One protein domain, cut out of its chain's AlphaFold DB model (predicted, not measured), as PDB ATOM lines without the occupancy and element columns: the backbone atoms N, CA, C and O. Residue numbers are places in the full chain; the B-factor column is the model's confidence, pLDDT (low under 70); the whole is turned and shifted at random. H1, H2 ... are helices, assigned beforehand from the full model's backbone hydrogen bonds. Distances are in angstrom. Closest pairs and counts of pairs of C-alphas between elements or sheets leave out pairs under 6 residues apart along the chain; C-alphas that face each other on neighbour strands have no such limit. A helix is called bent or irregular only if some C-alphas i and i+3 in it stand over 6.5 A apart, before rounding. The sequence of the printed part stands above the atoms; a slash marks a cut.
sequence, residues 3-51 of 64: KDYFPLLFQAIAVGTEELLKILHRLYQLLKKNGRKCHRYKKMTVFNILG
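AT A GLANCE: This is residues 3 to 51 of the 64 residues of the protein "IS231-related transposase" of Bacillus thuringiensis (UniProt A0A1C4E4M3). One long helix, H1, makes nearly the whole length of a rod; after Arg 40, its last residue, a loop of five residues folds back to a single short helical turn, H2, set a little off the later part of H1. The printed part has 49 residues with two named helices, H1 then H2, and no named strand; the class is all helix. It is extended, with a radius of gyration of the C-alphas of 17.0 A and spans of 56 by 20 by 9 A.

IN THESE COORDINATES: H1, residues 3 to 40, runs 56.4 A from C-alpha 3 at (169.205, 163.309, 126.298) to C-alpha 40 at (135.568, 161.218, 171.532). H2, residues 46 to 49, ends at C-alpha 49 at (139.085, 156.959, 155.670).

HOW THE PARTS SIT: H1 has a kink of 29 degrees near residue 34 and is only just irregular, with C-alphas 36 and 39 6.9 A apart. In H1, 30 of 34 O i to N i+4 pairs are within hydrogen-bond range; H2 is too short for such a pair. A tight link of five residues joins H1 to H2. They are only just apart, their closest C-alphas 8.3 A from each other.

THE WHOLE: The C-alphas of Lys 3 and Arg 40 are the two farthest apart, at 56.4 A. Residues 3 to 30 and 36 to 42 stand free. The printed part has no cut, and no printed residue is under 70 in pLDDT.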
ATOM      1  N   LYS A   3     168.603 162.928 125.018       76.94
ATOM      2  CA  LYS A   3     169.205 163.309 126.298       76.94
ATOM      3  C   LYS A   3     168.703 164.646 126.862       76.94
ATOM      4  O   LYS A   3     168.630 164.783 128.077       76.94
ATOM      5  N   ASP A   4     168.292 165.576 126.004       82.50
ATOM      6  CA  ASP A   4     167.868 166.926 126.404       82.50
ATOM      7  C   ASP A   4     166.443 166.942 126.994       82.50
ATOM      8  O   ASP A   4     166.038 167.908 127.635       82.50
ATOM      9  N   TYR A   5     165.688 165.849 126.829       82.56
ATOM     10  CA  TYR A   5     164.317 165.710 127.333       82.56
ATOM     11  C   TYR A   5     164.240 165.123 128.750       82.56
ATOM     12  O   TYR A   5     163.231 165.313 129.428       82.56
ATOM     13  N   PHE A   6     165.286 164.445 129.242       83.69
ATOM     14  CA  PHE A   6     165.288 163.902 130.610       83.69
ATOM     15  C   PHE A   6     165.207 164.985 131.698       83.69
ATOM     16  O   PHE A   6     164.440 164.789 132.641       83.69
ATOM     17  N   PRO A   7     165.900 166.138 131.586       85.81
ATOM     18  CA  PRO A   7     165.728 167.239 132.534       85.81
ATOM     19  C   PRO A   7     164.307 167.813 132.528       85.81
ATOM     20  O   PRO A   7     163.764 168.086 133.593       85.81
ATOM     21  N   LEU A   8     163.672 167.927 131.354       81.31
ATOM     22  CA  LEU A   8     162.289 168.408 131.225       81.31
ATOM     23  C   LEU A   8     161.283 167.429 131.841       81.31
ATOM     24  O   LEU A   8     160.351 167.849 132.522       81.31
ATOM     25  N   LEU A   9     161.494 166.122 131.656       78.19
ATOM     26  CA  LEU A   9     160.688 165.078 132.290       78.19
ATOM     27  C   LEU A   9     160.857 165.091 133.813       78.19
ATOM     28  O   LEU A   9     159.867 165.043 134.542       78.19
ATOM     29  N   PHE A  10     162.097 165.188 134.296       82.50
ATOM     30  CA  PHE A  10     162.379 165.300 135.723       82.50
ATOM     31  C   PHE A  10     161.739 166.555 136.312       82.50
ATOM     32  O   PHE A  10     161.118 166.469 137.362       82.50
ATOM     33  N   GLN A  11     161.814 167.691 135.620       80.31
ATOM     34  CA  GLN A  11     161.180 168.933 136.045       80.31
ATOM     35  C   GLN A  11     159.653 168.822 136.051       80.31
ATOM     36  O   GLN A  11     159.032 169.249 137.014       80.31
ATOM     37  N   ALA A  12     159.034 168.202 135.044       76.44
ATOM     38  CA  ALA A  12     157.587 167.984 135.019       76.44
ATOM     39  C   ALA A  12     157.118 167.083 136.176       76.44
ATOM     40  O   ALA A  12     156.112 167.375 136.826       76.44
ATOM     41  N   ILE A  13     157.879 166.024 136.478       78.81
ATOM     42  CA  ILE A  13     157.642 165.161 137.640       78.81
ATOM     43  C   ILE A  13     157.861 165.951 138.937       78.81
ATOM     44  O   ILE A  13     157.014 165.894 139.822       78.81
ATOM     45  N   ALA A  14     158.954 166.709 139.041       80.06
ATOM     46  CA  ALA A  14     159.334 167.470 140.227       80.06
ATOM     47  C   ALA A  14     158.342 168.597 140.550       80.06
ATOM     48  O   ALA A  14     157.957 168.744 141.707       80.06
ATOM     49  N   VAL A  15     157.858 169.326 139.540       78.81
ATOM     50  CA  VAL A  15     156.784 170.320 139.687       78.81
ATOM     51  C   VAL A  15     155.562 169.636 140.294       78.81
ATOM     52  O   VAL A  15     155.156 169.979 141.400       78.81
ATOM     53  N   GLY A  16     155.093 168.542 139.681       79.31
ATOM     54  CA  GLY A  16     153.996 167.752 140.243       79.31
ATOM     55  C   GLY A  16     154.282 167.209 141.651       79.31
ATOM     56  O   GLY A  16     153.358 167.078 142.460       79.31
ATOM     57  N   THR A  17     155.547 166.925 141.985       84.88
ATOM     58  CA  THR A  17     155.926 166.463 143.327       84.88
ATOM     59  C   THR A  17     155.839 167.554 144.385       84.88
ATOM     60  O   THR A  17     155.500 167.229 145.520       84.88
ATOM     61  N   GLU A  18     156.079 168.827 144.061       83.94
ATOM     62  CA  GLU A  18     155.943 169.912 145.038       83.94
ATOM     63  C   GLU A  18     154.480 170.149 145.418       83.94
ATOM     64  O   GLU A  18     154.159 170.259 146.607       83.94
ATOM     65  N   GLU A  19     153.573 170.190 144.438       83.00
ATOM     66  CA  GLU A  19     152.132 170.254 144.709       83.00
ATOM     67  C   GLU A  19     151.662 169.035 145.506       83.00
ATOM     68  O   GLU A  19     150.948 169.179 146.507       83.00
ATOM     69  N   LEU A  20     152.105 167.837 145.116       84.00
ATOM     70  CA  LEU A  20     151.783 166.608 145.834       84.00
ATOM     71  C   LEU A  20     152.307 166.647 147.274       84.00
ATOM     72  O   LEU A  20     151.577 166.304 148.206       84.00
ATOM     73  N   LEU A  21     153.536 167.117 147.485       87.56
ATOM     74  CA  LEU A  21     154.137 167.251 148.808       87.56
ATOM     75  C   LEU A  21     153.357 168.246 149.673       87.56
ATOM     76  O   LEU A  21     153.098 167.960 150.843       87.56
ATOM     77  N   LYS A  22     152.913 169.377 149.108       86.38
ATOM     78  CA  LYS A  22     152.051 170.351 149.804       86.38
ATOM     79  C   LYS A  22     150.725 169.713 150.233       86.38
ATOM     80  O   LYS A  22     150.299 169.901 151.377       86.38
ATOM     81  N   ILE A  23     150.096 168.925 149.357       85.56
ATOM     82  CA  ILE A  23     148.851 168.202 149.658       85.56
ATOM     83  C   ILE A  23     149.077 167.162 150.762       85.56
ATOM     84  O   ILE A  23     148.341 167.154 151.753       85.56
ATOM     85  N   LEU A  24     150.113 166.328 150.641       86.94
ATOM     86  CA  LEU A  24     150.454 165.297 151.628       86.94
ATOM     87  C   LEU A  24     150.802 165.907 152.989       86.94
ATOM     88  O   LEU A  24     150.336 165.424 154.023       86.94
ATOM     89  N   HIS A  25     151.558 167.004 153.006       89.69
ATOM     90  CA  HIS A  25     151.893 167.705 154.239       89.69
ATOM     91  C   HIS A  25     150.637 168.276 154.909       89.69
ATOM     92  O   HIS A  25     150.437 168.093 156.114       89.69
ATOM     93  N   ARG A  26     149.733 168.898 154.140       91.94
ATOM     94  CA  ARG A  26     148.458 169.400 154.671       91.94
ATOM     95  C   ARG A  26     147.583 168.267 155.208       91.94
ATOM     96  O   ARG A  26     147.006 168.407 156.289       91.94
ATOM     97  N   LEU A  27     147.531 167.137 154.503       87.69
ATOM     98  CA  LEU A  27     146.814 165.942 154.940       87.69
ATOM     99  C   LEU A  27     147.371 165.414 156.268       87.69
ATOM    100  O   LEU A  27     146.604 165.159 157.196       87.69
ATOM    101  N   TYR A  28     148.695 165.338 156.405       88.00
ATOM    102  CA  TYR A  28     149.350 164.947 157.653       88.00
ATOM    103  C   TYR A  28     148.982 165.874 158.821       88.00
ATOM    104  O   TYR A  28     148.610 165.390 159.894       88.00
ATOM    105  N   GLN A  29     149.010 167.197 158.628       91.88
ATOM    106  CA  GLN A  29     148.644 168.146 159.688       91.88
ATOM    107  C   GLN A  29     147.177 167.994 160.125       91.88
ATOM    108  O   GLN A  29     146.875 168.030 161.324       91.88
ATOM    109  N   LEU A  30     146.264 167.769 159.174       88.00
ATOM    110  CA  LEU A  30     144.851 167.508 159.463       88.00
ATOM    111  C   LEU A  30     144.664 166.195 160.231       88.00
ATOM    112  O   LEU A  30     143.963 166.179 161.247       88.00
ATOM    113  N   LEU A  31     145.330 165.120 159.805       85.81
ATOM    114  CA  LEU A  31     145.304 163.828 160.493       85.81
ATOM    115  C   LEU A  31     145.871 163.934 161.911       85.81
ATOM    116  O   LEU A  31     145.261 163.424 162.847       85.81
ATOM    117  N   LYS A  32     146.978 164.656 162.109       85.75
ATOM    118  CA  LYS A  32     147.573 164.896 163.432       85.75
ATOM    119  C   LYS A  32     146.616 165.659 164.354       85.75
ATOM    120  O   LYS A  32     146.444 165.288 165.517       85.75
ATOM    121  N   LYS A  33     145.957 166.703 163.839       87.31
ATOM    122  CA  LYS A  33     144.962 167.491 164.586       87.31
ATOM    123  C   LYS A  33     143.732 166.652 164.946       87.31
ATOM    124  O   LYS A  33     143.292 166.680 166.095       87.31
ATOM    125  N   ASN A  34     143.200 165.891 163.993       83.50
ATOM    126  CA  ASN A  34     142.018 165.054 164.193       83.50
ATOM    127  C   ASN A  34     142.315 163.831 165.067       83.50
ATOM    128  O   ASN A  34     141.496 163.476 165.906       83.50
ATOM    129  N   GLY A  35     143.510 163.251 164.966       81.06
ATOM    130  CA  GLY A  35     143.978 162.169 165.830       81.06
ATOM    131  C   GLY A  35     144.080 162.585 167.299       81.06
ATOM    132  O   GLY A  35     143.765 161.796 168.180       81.06
ATOM    133  N   ARG A  36     144.410 163.845 167.605       79.94
ATOM    134  CA  ARG A  36     144.316 164.352 168.990       79.94
ATOM    135  C   ARG A  36     142.863 164.463 169.474       79.94
ATOM    136  O   ARG A  36     142.584 164.191 170.633       79.94
ATOM    137  N   LYS A  37     141.932 164.823 168.583       77.81
ATOM    138  CA  LYS A  37     140.494 164.977 168.887       77.81
ATOM    139  C   LYS A  37     139.696 163.672 168.833       77.81
ATOM    140  O   LYS A  37     138.566 163.630 169.312       77.81
ATOM    141  N   CYS A  38     140.270 162.607 168.279       75.12
ATOM    142  CA  CYS A  38     139.585 161.330 168.118       75.12
ATOM    143  C   CYS A  38     139.296 160.625 169.445       75.12
ATOM    144  O   CYS A  38     138.626 159.612 169.424       75.12
ATOM    145  N   HIS A  39     139.731 161.142 170.599       75.25
ATOM    146  CA  HIS A  39     139.370 160.558 171.894       75.25
ATOM    147  C   HIS A  39     137.846 160.392 172.072       75.25
ATOM    148  O   HIS A  39     137.409 159.434 172.698       75.25
ATOM    149  N   ARG A  40     137.038 161.278 171.468       76.19
ATOM    150  CA  ARG A  40     135.568 161.218 171.532       76.19
ATOM    151  C   ARG A  40     134.931 160.199 170.574       76.19
ATOM    152  O   ARG A  40     133.774 159.846 170.763       76.19
ATOM    153  N   TYR A  41     135.643 159.744 169.542       78.00
ATOM    154  CA  TYR A  41     135.079 158.934 168.456       78.00
ATOM    155  C   TYR A  41     135.926 157.685 168.194       78.00
ATOM    156  O   TYR A  41     137.100 157.616 168.542       78.00
ATOM    157  N   LYS A  42     135.360 156.664 167.543       81.06
ATOM    158  CA  LYS A  42     136.141 155.475 167.177       81.06
ATOM    159  C   LYS A  42     137.334 155.884 166.302       81.06
ATOM    160  O   LYS A  42     137.153 156.513 165.260       81.06
ATOM    161  N   LYS A  43     138.552 155.506 166.711       79.62
ATOM    162  CA  LYS A  43     139.774 155.757 165.932       79.62
ATOM    163  C   LYS A  43     139.653 155.089 164.562       79.62
ATOM    164  O   LYS A  43     139.521 153.869 164.473       79.62
ATOM    165  N   MET A  44     139.710 155.887 163.503       80.56
ATOM    166  CA  MET A  44     139.788 155.404 162.127       80.56
ATOM    167  C   MET A  44     141.218 155.554 161.611       80.56
ATOM    168  O   MET A  44     141.859 156.579 161.836       80.56
ATOM    169  N   THR A  45     141.726 154.523 160.937       82.44
ATOM    170  CA  THR A  45     143.009 154.599 160.231       82.44
ATOM    171  C   THR A  45     142.838 155.381 158.929       82.44
ATOM    172  O   THR A  45     141.723 155.531 158.428       82.44
ATOM    173  N   VAL A  46     143.943 155.837 158.334       78.31
ATOM    174  CA  VAL A  46     143.916 156.461 157.000       78.31
ATOM    175  C   VAL A  46     143.294 155.516 155.966       78.31
ATOM    176  O   VAL A  46     142.505 155.955 155.142       78.31
ATOM    177  N   PHE A  47     143.547 154.209 156.069       80.44
ATOM    178  CA  PHE A  47     142.938 153.203 155.195       80.44
ATOM    179  C   PHE A  47     141.418 153.119 155.354       80.44
ATOM    180  O   PHE A  47     140.714 153.034 154.354       80.44
ATOM    181  N   ASN A  48     140.909 153.229 156.586       81.94
ATOM    182  CA  ASN A  48     139.468 153.283 156.834       81.94
ATOM    183  C   ASN A  48     138.839 154.549 156.227       81.94
ATOM    184  O   ASN A  48     137.736 154.475 155.699       81.94
ATOM    185  N   ILE A  49     139.538 155.692 156.277       81.50
ATOM    186  CA  ILE A  49     139.085 156.959 155.670       81.50
ATOM    187  C   ILE A  49     139.088 156.865 154.136       81.50
ATOM    188  O   ILE A  49     138.182 157.376 153.489       81.50
ATOM    189  N   LEU A  50     140.088 156.194 153.561       78.06
ATOM    190  CA  LEU A  50     140.229 156.000 152.114       78.06
ATOM    191  C   LEU A  50     139.392 154.831 151.560       78.06
ATOM    192  O   LEU A  50     139.450 154.566 150.363       78.06
ATOM    193  N   GLY A  51     138.654 154.102 152.403       78.94
ATOM    194  CA  GLY A  51     137.871 152.934 151.980       78.94
ATOM    195  C   GLY A  51     138.714 151.755 151.475       78.94
ATOM    196  O   GLY A  51     138.186 150.856 150.822       78.94
TER     197      GLY A  51